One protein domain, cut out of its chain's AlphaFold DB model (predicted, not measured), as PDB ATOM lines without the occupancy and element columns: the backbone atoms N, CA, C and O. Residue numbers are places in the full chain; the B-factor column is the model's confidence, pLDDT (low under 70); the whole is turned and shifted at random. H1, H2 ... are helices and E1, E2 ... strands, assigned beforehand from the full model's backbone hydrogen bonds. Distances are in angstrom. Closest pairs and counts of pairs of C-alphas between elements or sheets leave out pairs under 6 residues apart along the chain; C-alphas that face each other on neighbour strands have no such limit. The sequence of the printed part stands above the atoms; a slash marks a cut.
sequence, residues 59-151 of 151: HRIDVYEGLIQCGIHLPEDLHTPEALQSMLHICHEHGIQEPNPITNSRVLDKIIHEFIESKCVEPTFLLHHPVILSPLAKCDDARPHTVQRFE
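What this domain is: This is residues 59 to 151 of the 151 residues of the protein "Lysine--tRNA ligase" of Lygus hesperus (UniProt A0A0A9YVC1). Two helices, H2 and H3, pack side by side with H3 near the middle, and a small ribbon of two parallel strands, E1 and E2, stands off at the other side of the model. The short helix H1 bridges the ribbon and one end of H3, and the long unnamed stretch 128 to 151 loops out from E2 and folds back to end beside it. The printed part has 93 residues, with three named helices and two named strands in the order E1 H1 H2 H3 E2; the class is mostly helix, though under half of the residues are in named elements. The whole is compact, with a radius of gyration of the C-alphas of 12.7 A and spans of 29 by 29 by 23 A.

How they stand to each other: Start at E1, residues 59 to 62, and its parallel neighbour E2, residues 124 to 127, at 24 degrees; there N 125 and O 59, 2.7 A apart, are within hydrogen-bond range. With H1, residues 63 to 69, H2, residues 81 to 94, and H3, residues 104 to 115, between them in the chain, these parallel strands make a strand-helix-strand unit. The closest C-alphas of H1 and E2 are those of Val 63 and Leu 127, 6.0 A apart. H3 touches H1 with residues 112 to 115 alone, closest at the C-alphas of Leu 67 and Phe 115, 6.7 A, at a steep tilt of 53 degrees. H2 and H3 touch, closest at the C-alphas of Leu 84 and Asn 104, 5.4 A; they run the same way at a shallow tilt of 26 degrees. H1 and H2 are apart. In H1, H2 and H3 every O i to N i+4 pair is within hydrogen-bond range.

Where its parts are: Find C-alpha 59 at (-33.168, -51.400, -3.335), where E1 begins its 10.2 A; H1 then covers 9.9 A. From C-alpha 81 at (-38.969, -28.472, -27.494), H2 runs 20.3 A, and H3 runs 16.6 A. E2 covers 9.5 A and ends at C-alpha 127, (-30.128, -46.351, -11.827).

The domain as a whole: Look for the two farthest C-alphas at Pro 81 and Glu 122, 35.8 A apart. The printed part has no cut, the link H1 to H2 is long, with 11 residues, and no printed residue has a pLDDT under 70.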
ATOM      1  N   HIS A  59     -32.261 -51.234  -2.208       97.75
ATOM      2  CA  HIS A  59     -33.168 -51.400  -3.335       97.75
ATOM      3  C   HIS A  59     -32.549 -50.794  -4.591       97.75
ATOM      4  O   HIS A  59     -31.753 -49.865  -4.523       97.75
ATOM      5  N   ARG A  60     -32.910 -51.323  -5.757       97.81
ATOM      6  CA  ARG A  60     -32.432 -50.812  -7.040       97.81
ATOM      7  C   ARG A  60     -33.636 -50.505  -7.903       97.81
ATOM      8  O   ARG A  60     -34.446 -51.398  -8.153       97.81
ATOM      9  N   ILE A  61     -33.751 -49.259  -8.334       97.88
ATOM     10  CA  ILE A  61     -34.837 -48.794  -9.190       97.88
ATOM     11  C   ILE A  61     -34.229 -48.258 -10.477       97.88
ATOM     12  O   ILE A  61     -33.418 -47.339 -10.456       97.88
ATOM     13  N   ASP A  62     -34.636 -48.824 -11.609       96.62
ATOM     14  CA  ASP A  62     -34.407 -48.203 -12.910       96.62
ATOM     15  C   ASP A  62     -35.348 -47.002 -13.056       96.62
ATOM     16  O   ASP A  62     -36.562 -47.142 -12.897       96.62
ATOM     17  N   VAL A  63     -34.798 -45.820 -13.339       96.38
ATOM     18  CA  VAL A  63     -35.583 -44.582 -13.415       96.38
ATOM     19  C   VAL A  63     -36.673 -44.661 -14.490       96.38
ATOM     20  O   VAL A  63     -37.803 -44.241 -14.244       96.38
ATOM     21  N   TYR A  64     -36.386 -45.219 -15.669       94.31
ATOM     22  CA  TYR A  64     -37.380 -45.329 -16.740       94.31
ATOM     23  C   TYR A  64     -38.478 -46.323 -16.377       94.31
ATOM     24  O   TYR A  64     -39.663 -46.017 -16.530       94.31
ATOM     25  N   GLU A  65     -38.105 -47.499 -15.871       95.38
ATOM     26  CA  GLU A  65     -39.089 -48.502 -15.460       95.38
ATOM     27  C   GLU A  65     -39.947 -47.995 -14.294       95.38
ATOM     28  O   GLU A  65     -41.162 -48.184 -14.305       95.38
ATOM     29  N   GLY A  66     -39.343 -47.297 -13.329       96.12
ATOM     30  CA  GLY A  66     -40.039 -46.696 -12.193       96.12
ATOM     31  C   GLY A  66     -41.070 -45.647 -12.617       96.12
ATOM     32  O   GLY A  66     -42.200 -45.654 -12.121       96.12
ATOM     33  N   LEU A  67     -40.732 -44.792 -13.591       96.69
ATOM     34  CA  LEU A  67     -41.686 -43.842 -14.171       96.69
ATOM     35  C   LEU A  67     -42.830 -44.563 -14.895       96.69
ATOM     36  O   LEU A  67     -43.995 -44.244 -14.653       96.69
ATOM     37  N   ILE A  68     -42.527 -45.581 -15.706       96.19
ATOM     38  CA  ILE A  68     -43.546 -46.368 -16.419       96.19
ATOM     39  C   ILE A  68     -44.499 -47.057 -15.434       96.19
ATOM     40  O   ILE A  68     -45.710 -47.060 -15.647       96.19
ATOM     41  N   GLN A  69     -43.987 -47.602 -14.327       96.06
ATOM     42  CA  GLN A  69     -44.809 -48.207 -13.271       96.06
ATOM     43  C   GLN A  69     -45.730 -47.190 -12.582       96.06
ATOM     44  O   GLN A  69     -46.816 -47.551 -12.130       96.06
ATOM     45  N   CYS A  70     -45.337 -45.915 -12.547       94.94
ATOM     46  CA  CYS A  70     -46.183 -44.812 -12.094       94.94
ATOM     47  C   CYS A  70     -47.169 -44.312 -13.170       94.94
ATOM     48  O   CYS A  70     -47.917 -43.373 -12.907       94.94
ATOM     49  N   GLY A  71     -47.187 -44.920 -14.362       95.44
ATOM     50  CA  GLY A  71     -48.005 -44.492 -15.500       95.44
ATOM     51  C   GLY A  71     -47.434 -43.292 -16.261       95.44
ATOM     52  O   GLY A  71     -48.140 -42.690 -17.066       95.44
ATOM     53  N   ILE A  72     -46.172 -42.934 -16.011       96.69
ATOM     54  CA  ILE A  72     -45.505 -41.794 -16.630       96.69
ATOM     55  C   ILE A  72     -44.672 -42.274 -17.813       96.69
ATOM     56  O   ILE A  72     -43.724 -43.046 -17.668       96.69
ATOM     57  N   HIS A  73     -45.020 -41.782 -18.998       94.31
ATOM     58  CA  HIS A  73     -44.321 -42.091 -20.238       94.31
ATOM     59  C   HIS A  73     -43.530 -40.873 -20.701       94.31
ATOM     60  O   HIS A  73     -44.101 -39.831 -21.027       94.31
ATOM     61  N   LEU A  74     -42.206 -41.012 -20.727       93.19
ATOM     62  CA  LEU A  74     -41.330 -39.965 -21.231       93.19
ATOM     63  C   LEU A  74     -41.296 -39.957 -22.769       93.19
ATOM     64  O   LEU A  74     -41.403 -41.017 -23.390       93.19
ATOM     65  N   PRO A  75     -41.102 -38.782 -23.393       92.56
ATOM     66  CA  PRO A  75     -40.797 -38.679 -24.818       92.56
ATOM     67  C   PRO A  75     -39.524 -39.452 -25.190       92.56
ATOM     68  O   PRO A  75     -38.584 -39.513 -24.399       92.56
ATOM     69  N   GLU A  76     -39.464 -39.986 -26.415       88.62
ATOM     70  CA  GLU A  76     -38.288 -40.730 -26.904       88.62
ATOM     71  C   GLU A  76     -37.028 -39.851 -26.987       88.62
ATOM     72  O   GLU A  76     -35.954 -40.269 -26.554       88.62
ATOM     73  N   ASP A  77     -37.157 -38.625 -27.510       92.75
ATOM     74  CA  ASP A  77     -36.064 -37.646 -27.585       92.75
ATOM     75  C   ASP A  77     -36.295 -36.476 -26.619       92.75
ATOM     76  O   ASP A  77     -37.027 -35.522 -26.907       92.75
ATOM     77  N   LEU A  78     -35.608 -36.542 -25.479       94.25
ATOM     78  CA  LEU A  78     -35.675 -35.570 -24.387       94.25
ATOM     79  C   LEU A  78     -35.011 -34.216 -24.701       94.25
ATOM     80  O   LEU A  78     -35.097 -33.296 -23.888       94.25
ATOM     81  N   HIS A  79     -34.336 -34.064 -25.844       92.69
ATOM     82  CA  HIS A  79     -33.651 -32.818 -26.207       92.69
ATOM     83  C   HIS A  79     -34.539 -31.833 -26.979       92.69
ATOM     84  O   HIS A  79     -34.141 -30.687 -27.196       92.69
ATOM     85  N   THR A  80     -35.743 -32.249 -27.365       95.50
ATOM     86  CA  THR A  80     -36.643 -31.465 -28.215       95.50
ATOM     87  C   THR A  80     -37.494 -30.453 -27.427       95.50
ATOM     88  O   THR A  80     -37.769 -30.651 -26.236       95.50
ATOM     89  N   PRO A  81     -37.943 -29.351 -28.060       95.25
ATOM     90  CA  PRO A  81     -38.969 -28.472 -27.494       95.25
ATOM     91  C   PRO A  81     -40.306 -29.188 -27.253       95.25
ATOM     92  O   PRO A  81     -41.011 -28.875 -26.295       95.25
ATOM     93  N   GLU A  82     -40.658 -30.158 -28.094       96.38
ATOM     94  CA  GLU A  82     -41.882 -30.952 -27.979       96.38
ATOM     95  C   GLU A  82     -41.855 -31.846 -26.731       96.38
ATOM     96  O   GLU A  82     -42.862 -31.965 -26.024       96.38
ATOM     97  N   ALA A  83     -40.689 -32.418 -26.411       96.44
ATOM     98  CA  ALA A  83     -40.496 -33.156 -25.171       96.44
ATOM     99  C   ALA A  83     -40.678 -32.261 -23.943       96.44
ATOM    100  O   ALA A  83     -41.351 -32.668 -22.996       96.44
ATOM    101  N   LEU A  84     -40.166 -31.024 -23.986       97.00
ATOM    102  CA  LEU A  84     -40.364 -30.059 -22.903       97.00
ATOM    103  C   LEU A  84     -41.849 -29.809 -22.647       97.00
ATOM    104  O   LEU A  84     -42.293 -29.877 -21.506       97.00
ATOM    105  N   GLN A  85     -42.619 -29.541 -23.704       96.94
ATOM    106  CA  GLN A  85     -44.058 -29.296 -23.584       96.94
ATOM    107  C   GLN A  85     -44.798 -30.517 -23.027       96.94
ATOM    108  O   GLN A  85     -45.665 -30.370 -22.170       96.94
ATOM    109  N   SER A  86     -44.417 -31.719 -23.461       96.94
ATOM    110  CA  SER A  86     -45.005 -32.972 -22.973       96.94
ATOM    111  C   SER A  86     -44.711 -33.197 -21.484       96.94
ATOM    112  O   SER A  86     -45.610 -33.530 -20.718       96.94
ATOM    113  N   MET A  87     -43.474 -32.949 -21.044       97.50
ATOM    114  CA  MET A  87     -43.092 -33.062 -19.631       97.50
ATOM    115  C   MET A  87     -43.740 -31.979 -18.758       97.50
ATOM    116  O   MET A  87     -44.164 -32.265 -17.643       97.50
ATOM    117  N   LEU A  88     -43.886 -30.751 -19.261       97.12
ATOM    118  CA  LEU A  88     -44.630 -29.698 -18.561       97.12
ATOM    119  C   LEU A  88     -46.115 -30.047 -18.413       97.12
ATOM    120  O   LEU A  88     -46.709 -29.751 -17.377       97.12
ATOM    121  N   HIS A  89     -46.708 -30.709 -19.410       96.94
ATOM    122  CA  HIS A  89     -48.075 -31.210 -19.301       96.94
ATOM    123  C   HIS A  89     -48.208 -32.228 -18.164       96.94
ATOM    124  O   HIS A  89     -49.087 -32.064 -17.322       96.94
ATOM    125  N   ILE A  90     -47.280 -33.190 -18.074       96.69
ATOM    126  CA  ILE A  90     -47.210 -34.149 -16.958       96.69
ATOM    127  C   ILE A  90     -47.116 -33.402 -15.620       96.69
ATOM    128  O   ILE A  90     -47.880 -33.684 -14.697       96.69
ATOM    129  N   CYS A  91     -46.230 -32.406 -15.512       96.50
ATOM    130  CA  CYS A  91     -46.123 -31.605 -14.294       96.50
ATOM    131  C   CYS A  91     -47.453 -30.936 -13.923       96.50
ATOM    132  O   CYS A  91     -47.872 -31.003 -12.770       96.50
ATOM    133  N   HIS A  92     -48.147 -30.336 -14.891       96.69
ATOM    134  CA  HIS A  92     -49.433 -29.684 -14.659       96.69
ATOM    135  C   HIS A  92     -50.530 -30.674 -14.232       96.69
ATOM    136  O   HIS A  92     -51.267 -30.392 -13.288       96.69
ATOM    137  N   GLU A  93     -50.644 -31.832 -14.892       96.56
ATOM    138  CA  GLU A  93     -51.639 -32.862 -14.554       96.56
ATOM    139  C   GLU A  93     -51.464 -33.409 -13.132       96.56
ATOM    140  O   GLU A  93     -52.449 -33.712 -12.458       96.56
ATOM    141  N   HIS A  94     -50.221 -33.478 -12.659       95.88
ATOM    142  CA  HIS A  94     -49.878 -34.019 -11.345       95.88
ATOM    143  C   HIS A  94     -49.607 -32.952 -10.275       95.88
ATOM    144  O   HIS A  94     -49.275 -33.293  -9.143       95.88
ATOM    145  N   GLY A  95     -49.775 -31.666 -10.597       95.75
ATOM    146  CA  GLY A  95     -49.563 -30.567  -9.651       95.75
ATOM    147  C   GLY A  95     -48.099 -30.348  -9.245       95.75
ATOM    148  O   GLY A  95     -47.839 -29.757  -8.196       95.75
ATOM    149  N   ILE A  96     -47.147 -30.798 -10.063       95.56
ATOM    150  CA  ILE A  96     -45.707 -30.623  -9.847       95.56
ATOM    151  C   ILE A  96     -45.330 -29.181 -10.176       95.56
ATOM    152  O   ILE A  96     -45.627 -28.668 -11.256       95.56
ATOM    153  N   GLN A  97     -44.641 -28.519  -9.249       93.00
ATOM    154  CA  GLN A  97     -44.183 -27.151  -9.463       93.00
ATOM    155  C   GLN A  97     -43.100 -27.084 -10.541       93.00
ATOM    156  O   GLN A  97     -42.084 -27.781 -10.476       93.00
ATOM    157  N   GLU A  98     -43.297 -26.180 -11.498       91.12
ATOM    158  CA  GLU A  98     -42.328 -25.944 -12.560       91.12
ATOM    159  C   GLU A  98     -41.005 -25.397 -11.996       91.12
ATOM    160  O   GLU A  98     -40.996 -24.483 -11.161       91.12
ATOM    161  N   PRO A  99     -39.859 -25.924 -12.453       91.81
ATOM    162  CA  PRO A  99     -38.566 -25.406 -12.051       91.81
ATOM    163  C   PRO A  99     -38.286 -24.060 -12.726       91.81
ATOM    164  O   PRO A  99     -38.674 -23.811 -13.863       91.81
ATOM    165  N   ASN A 100     -37.499 -23.215 -12.063       89.50
ATOM    166  CA  ASN A 100     -36.939 -22.005 -12.662       89.50
ATOM    167  C   ASN A 100     -35.403 -22.112 -12.694       89.50
ATOM    168  O   ASN A 100     -34.820 -22.336 -11.629       89.50
ATOM    169  N   PRO A 101     -34.722 -21.993 -13.851       94.00
ATOM    170  CA  PRO A 101     -35.281 -21.881 -15.202       94.00
ATOM    171  C   PRO A 101     -35.981 -23.167 -15.664       94.00
ATOM    172  O   PRO A 101     -35.674 -24.255 -15.173       94.00
ATOM    173  N   ILE A 102     -36.889 -23.029 -16.632       95.69
ATOM    174  CA  ILE A 102     -37.584 -24.154 -17.267       95.69
ATOM    175  C   ILE A 102     -36.674 -24.735 -18.355       95.69
ATOM    176  O   ILE A 102     -36.479 -24.131 -19.408       95.69
ATOM    177  N   THR A 103     -36.096 -25.905 -18.090       96.69
ATOM    178  CA  THR A 103     -35.266 -26.660 -19.043       96.69
ATOM    179  C   THR A 103     -35.672 -28.129 -19.036       96.69
ATOM    180  O   THR A 103     -36.140 -28.621 -18.010       96.69
ATOM    181  N   ASN A 104     -35.438 -28.850 -20.141       96.38
ATOM    182  CA  ASN A 104     -35.732 -30.290 -20.233       96.38
ATOM    183  C   ASN A 104     -35.155 -31.076 -19.049       96.38
ATOM    184  O   ASN A 104     -35.876 -31.825 -18.403       96.38
ATOM    185  N   SER A 105     -33.885 -30.834 -18.708       95.94
ATOM    186  CA  SER A 105     -33.224 -31.490 -17.575       95.94
ATOM    187  C   SER A 105     -33.896 -31.198 -16.234       95.94
ATOM    188  O   SER A 105     -34.160 -32.124 -15.482       95.94
ATOM    189  N   ARG A 106     -34.212 -29.933 -15.927       96.38
ATOM    190  CA  ARG A 106     -34.794 -29.555 -14.630       96.38
ATOM    191  C   ARG A 106     -36.237 -30.027 -14.481       96.38
ATOM    192  O   ARG A 106     -36.658 -30.338 -13.375       96.38
ATOM    193  N   VAL A 107     -37.007 -30.037 -15.570       97.44
ATOM    194  CA  VAL A 107     -38.386 -30.548 -15.547       97.44
ATOM    195  C   VAL A 107     -38.368 -32.061 -15.348       97.44
ATOM    196  O   VAL A 107     -39.096 -32.571 -14.505       97.44
ATOM    197  N   LEU A 108     -37.491 -32.765 -16.064       97.06
ATOM    198  CA  LEU A 108     -37.323 -34.207 -15.919       97.06
ATOM    199  C   LEU A 108     -36.877 -34.605 -14.506       97.06
ATOM    200  O   LEU A 108     -37.457 -35.512 -13.923       97.06
ATOM    201  N   ASP A 109     -35.908 -33.886 -13.942       96.38
ATOM    202  CA  ASP A 109     -35.454 -34.032 -12.554       96.38
ATOM    203  C   ASP A 109     -36.617 -33.890 -11.557       96.38
ATOM    204  O   ASP A 109     -36.815 -34.737 -10.693       96.38
ATOM    205  N   LYS A 110     -37.491 -32.890 -11.749       96.50
ATOM    206  CA  LYS A 110     -38.694 -32.716 -10.918       96.50
ATOM    207  C   LYS A 110     -39.696 -33.862 -11.031       96.50
ATOM    208  O   LYS A 110     -40.298 -34.228 -10.025       96.50
ATOM    209  N   ILE A 111     -39.874 -34.422 -12.226       97.44
ATOM    210  CA  ILE A 111     -40.737 -35.590 -12.440       97.44
ATOM    211  C   ILE A 111     -40.154 -36.802 -11.701       97.44
ATOM    212  O   ILE A 111     -40.868 -37.458 -10.947       97.44
ATOM    213  N   ILE A 112     -38.860 -37.084 -11.863       97.31
ATOM    214  CA  ILE A 112     -38.193 -38.208 -11.184       97.31
ATOM    215  C   ILE A 112     -38.296 -38.057  -9.665       97.31
ATOM    216  O   ILE A 112     -38.674 -39.012  -8.982       97.31
ATOM    217  N   HIS A 113     -38.058 -36.848  -9.155       95.88
ATOM    218  CA  HIS A 113     -38.172 -36.546  -7.738       95.88
ATOM    219  C   HIS A 113     -39.568 -36.857  -7.184       95.88
ATOM    220  O   HIS A 113     -39.711 -37.586  -6.202       95.88
ATOM    221  N   GLU A 114     -40.614 -36.336  -7.830       96.69
ATOM    222  CA  GLU A 114     -41.990 -36.510  -7.362       96.69
ATOM    223  C   GLU A 114     -42.434 -37.976  -7.427       96.69
ATOM    224  O   GLU A 114     -43.055 -38.489  -6.495       96.69
ATOM    225  N   PHE A 115     -42.129 -38.672  -8.525       96.75
ATOM    226  CA  PHE A 115     -42.668 -40.009  -8.758       96.75
ATOM    227  C   PHE A 115     -41.839 -41.135  -8.159       96.75
ATOM    228  O   PHE A 115     -42.419 -42.193  -7.896       96.75
ATOM    229  N   ILE A 116     -40.536 -40.932  -7.954       96.88
ATOM    230  CA  ILE A 116     -39.628 -41.973  -7.478       96.88
ATOM    231  C   ILE A 116     -38.953 -41.563  -6.169       96.88
ATOM    232  O   ILE A 116     -39.233 -42.190  -5.150       96.88
ATOM    233  N   GLU A 117     -38.115 -40.519  -6.162       95.31
ATOM    234  CA  GLU A 117     -37.271 -40.187  -4.996       95.31
ATOM    235  C   GLU A 117     -38.086 -39.934  -3.726       95.31
ATOM    236  O   GLU A 117     -37.738 -40.432  -2.658       95.31
ATOM    237  N   SER A 118     -39.204 -39.211  -3.838       93.56
ATOM    238  CA  SER A 118     -40.077 -38.879  -2.705       93.56
ATOM    239  C   SER A 118     -40.679 -40.109  -2.009       93.56
ATOM    240  O   SER A 118     -41.137 -40.022  -0.869       93.56
ATOM    241  N   LYS A 119     -40.681 -41.262  -2.691       93.31
ATOM    242  CA  LYS A 119     -41.231 -42.536  -2.212       93.31
ATOM    243  C   LYS A 119     -40.152 -43.480  -1.675       93.31
ATOM    244  O   LYS A 119     -40.498 -44.519  -1.110       93.31
ATOM    245  N   CYS A 120     -38.872 -43.148  -1.840       95.12
ATOM    246  CA  CYS A 120     -37.758 -43.945  -1.339       95.12
ATOM    247  C   CYS A 120     -37.623 -43.762   0.178       95.12
ATOM    248  O   CYS A 120     -37.114 -42.751   0.657       95.12
ATOM    249  N   VAL A 121     -38.104 -44.748   0.938       93.50
ATOM    250  CA  VAL A 121     -37.982 -44.774   2.405       93.50
ATOM    251  C   VAL A 121     -36.743 -45.550   2.844       93.50
ATOM    252  O   VAL A 121     -35.953 -45.061   3.648       93.50
ATOM    253  N   GLU A 122     -36.579 -46.758   2.311       95.44
ATOM    254  CA  GLU A 122     -35.382 -47.566   2.528       95.44
ATOM    255  C   GLU A 122     -34.245 -47.092   1.609       95.44
ATOM    256  O   GLU A 122     -34.517 -46.519   0.543       95.44
ATOM    257  N   PRO A 123     -32.973 -47.351   1.965       97.00
ATOM    258  CA  PRO A 123     -31.845 -47.019   1.111       97.00
ATOM    259  C   PRO A 123     -32.027 -47.657  -0.269       97.00
ATOM    260  O   PRO A 123     -32.235 -48.868  -0.402       97.00
ATOM    261  N   THR A 124     -32.007 -46.815  -1.295       98.19
ATOM    262  CA  THR A 124     -32.383 -47.185  -2.655       98.19
ATOM    263  C   THR A 124     -31.436 -46.510  -3.629       98.19
ATOM    264  O   THR A 124     -31.305 -45.294  -3.591       98.19
ATOM    265  N   PHE A 125     -30.828 -47.293  -4.513       98.44
ATOM    266  CA  PHE A 125     -30.115 -46.797  -5.677       98.44
ATOM    267  C   PHE A 125     -31.082 -46.534  -6.824       98.44
ATOM    268  O   PHE A 125     -31.789 -47.440  -7.281       98.44
ATOM    269  N   LEU A 126     -31.058 -45.313  -7.341       98.06
ATOM    270  CA  LEU A 126     -31.688 -44.968  -8.612       98.06
ATOM    271  C   LEU A 126     -30.677 -45.178  -9.728       98.06
ATOM    272  O   LEU A 126     -29.572 -44.667  -9.646       98.06
ATOM    273  N   LEU A 127     -31.033 -45.935 -10.761       97.25
ATOM    274  CA  LEU A 127     -30.128 -46.351 -11.827       97.25
ATOM    275  C   LEU A 127     -30.619 -45.900 -13.198       97.25
ATOM    276  O   LEU A 127     -31.807 -45.665 -13.422       97.25
ATOM    277  N   HIS A 128     -29.682 -45.888 -14.146       95.44
ATOM    278  CA  HIS A 128     -29.954 -45.702 -15.574       95.44
ATOM    279  C   HIS A 128     -30.590 -44.351 -15.884       95.44
ATOM    280  O   HIS A 128     -31.478 -44.224 -16.730       95.44
ATOM    281  N   HIS A 129     -30.091 -43.317 -15.206       95.88
ATOM    282  CA  HIS A 129     -30.508 -41.950 -15.451       95.88
ATOM    283  C   HIS A 129     -30.401 -41.589 -16.939       95.88
ATOM    284  O   HIS A 129     -29.418 -41.953 -17.598       95.88
ATOM    285  N   PRO A 130     -31.364 -40.816 -17.463       95.00
ATOM    286  CA  PRO A 130     -31.279 -40.213 -18.785       95.00
ATOM    287  C   PRO A 130     -29.958 -39.460 -18.997       95.00
ATOM    288  O   PRO A 130     -29.509 -38.709 -18.123       95.00
ATOM    289  N   VAL A 131     -29.362 -39.590 -20.188       93.75
ATOM    290  CA  VAL A 131     -28.084 -38.925 -20.535       93.75
ATOM    291  C   VAL A 131     -28.146 -37.408 -20.321       93.75
ATOM    292  O   VAL A 131     -27.185 -36.811 -19.840       93.75
ATOM    293  N   ILE A 132     -29.296 -36.783 -20.598       94.06
ATOM    294  CA  ILE A 132     -29.504 -35.336 -20.432       94.06
ATOM    295  C   ILE A 132     -29.301 -34.840 -18.986       94.06
ATOM    296  O   ILE A 132     -28.986 -33.667 -18.786       94.06
ATOM    297  N   LEU A 133     -29.451 -35.714 -17.982       95.38
ATOM    298  CA  LEU A 133     -29.239 -35.381 -16.567       95.38
ATOM    299  C   LEU A 133     -27.789 -35.571 -16.113       95.38
ATOM    300  O   LEU A 133     -27.428 -35.139 -15.020       95.38
ATOM    301  N   SER A 134     -26.962 -36.236 -16.920       94.44
ATOM    302  CA  SER A 134     -25.680 -36.779 -16.470       94.44
ATOM    303  C   SER A 134     -24.560 -36.501 -17.478       94.44
ATOM    304  O   SER A 134     -23.981 -37.437 -18.029       94.44
ATOM    305  N   PRO A 135     -24.198 -35.227 -17.717       91.56
ATOM    306  CA  PRO A 135     -23.261 -34.845 -18.780       91.56
ATOM    307  C   PRO A 135     -21.829 -35.370 -18.588       91.56
ATOM    308  O   PRO A 135     -21.040 -35.349 -19.528       91.56
ATOM    309  N   LEU A 136     -21.477 -35.801 -17.374       93.88
ATOM    310  CA  LEU A 136     -20.146 -36.305 -17.022       93.88
ATOM    311  C   LEU A 136     -20.098 -37.830 -16.863       93.88
ATOM    312  O   LEU A 136     -19.013 -38.395 -16.737       93.88
ATOM    313  N   ALA A 137     -21.255 -38.496 -16.832       95.00
ATOM    314  CA  ALA A 137     -21.319 -39.935 -16.633       95.00
ATOM    315  C   ALA A 137     -21.072 -40.674 -17.954       95.00
ATOM    316  O   ALA A 137     -21.414 -40.198 -19.037       95.00
ATOM    317  N   LYS A 138     -20.481 -41.866 -17.865       93.88
ATOM    318  CA  LYS A 138     -20.274 -42.727 -19.031       93.88
ATOM    319  C   LYS A 138     -21.628 -43.243 -19.534       93.88
ATOM    320  O   LYS A 138     -22.432 -43.708 -18.729       93.88
ATOM    321  N   CYS A 139     -21.862 -43.214 -20.845       94.25
ATOM    322  CA  CYS A 139     -23.057 -43.821 -21.437       94.25
ATOM    323  C   CYS A 139     -23.116 -45.332 -21.169       94.25
ATOM    324  O   CYS A 139     -22.084 -46.006 -21.092       94.25
ATOM    325  N   ASP A 140     -24.330 -45.860 -21.038       93.00
ATOM    326  CA  ASP A 140     -24.561 -47.300 -21.003       93.00
ATOM    327  C   ASP A 140     -24.498 -47.866 -22.434       93.00
ATOM    328  O   ASP A 140     -25.236 -47.440 -23.325       93.00
ATOM    329  N   ASP A 141     -23.606 -48.835 -22.654       89.94
ATOM    330  CA  ASP A 141     -23.420 -49.491 -23.951       89.94
ATOM    331  C   ASP A 141     -24.661 -50.319 -24.349       89.94
ATOM    332  O   ASP A 141     -24.961 -50.457 -25.535       89.94
ATOM    333  N   ALA A 142     -25.405 -50.853 -23.370       90.44
ATOM    334  CA  ALA A 142     -26.617 -51.640 -23.605       90.44
ATOM    335  C   ALA A 142     -27.865 -50.765 -23.815       90.44
ATOM    336  O   ALA A 142     -28.803 -51.181 -24.498       90.44
ATOM    337  N   ARG A 143     -27.879 -49.551 -23.250       88.94
ATOM    338  CA  ARG A 143     -28.989 -48.586 -23.346       88.94
ATOM    339  C   ARG A 143     -28.460 -47.183 -23.641       88.94
ATOM    340  O   ARG A 143     -28.271 -46.391 -22.716       88.94
ATOM    341  N   PRO A 144     -28.309 -46.829 -24.929       87.25
ATOM    342  CA  PRO A 144     -27.658 -45.585 -25.346       87.25
ATOM    343  C   PRO A 144     -28.300 -44.282 -24.840       87.25
ATOM    344  O   PRO A 144     -27.659 -43.238 -24.878       87.25
ATOM    345  N   HIS A 145     -29.559 -44.321 -24.393       89.44
ATOM    346  CA  HIS A 145     -30.279 -43.169 -23.837       89.44
ATOM    347  C   HIS A 145     -30.061 -42.985 -22.323       89.44
ATOM    348  O   HIS A 145     -30.549 -42.011 -21.744       89.44
ATOM    349  N   THR A 146     -29.302 -43.882 -21.688       94.44
ATOM    350  CA  THR A 146     -29.010 -43.873 -20.249       94.44
ATOM    351  C   THR A 146     -27.509 -43.831 -19.974       94.44
ATOM    352  O   THR A 146     -26.679 -44.055 -20.861       94.44
ATOM    353  N   VAL A 147     -27.151 -43.545 -18.726       96.06
ATOM    354  CA  VAL A 147     -25.765 -43.547 -18.253       96.06
ATOM    355  C   VAL A 147     -25.531 -44.560 -17.137       96.06
ATOM    356  O   VAL A 147     -26.443 -44.946 -16.407       96.06
ATOM    357  N   GLN A 148     -24.267 -44.939 -16.961       95.56
ATOM    358  CA  GLN A 148     -23.787 -45.699 -15.812       95.56
ATOM    359  C   GLN A 148     -23.618 -44.755 -14.610       95.56
ATOM    360  O   GLN A 148     -22.512 -44.302 -14.311       95.56
ATOM    361  N   ARG A 149     -24.735 -44.425 -13.959       95.81
ATOM    362  CA  ARG A 149     -24.835 -43.575 -12.762       95.81
ATOM    363  C   ARG A 149     -25.762 -44.241 -11.748       95.81
ATOM    364  O   ARG A 149     -26.707 -44.918 -12.157       95.81
ATOM    365  N   PHE A 150     -25.486 -44.014 -10.464       97.25
ATOM    366  CA  PHE A 150     -26.477 -44.169  -9.410       97.25
ATOM    367  C   PHE A 150     -26.615 -42.886  -8.587       97.25
ATOM    368  O   PHE A 150     -25.697 -42.059  -8.576       97.25
ATOM    369  N   GLU A 151     -27.759 -42.752  -7.926       96.00
ATOM    370  CA  GLU A 151     -28.002 -41.844  -6.798       96.00
ATOM    371  C   GLU A 151     -28.471 -42.640  -5.590       96.00
ATOM    372  O   GLU A 151     -29.217 -43.621  -5.823       96.00
TER     373      GLU A 151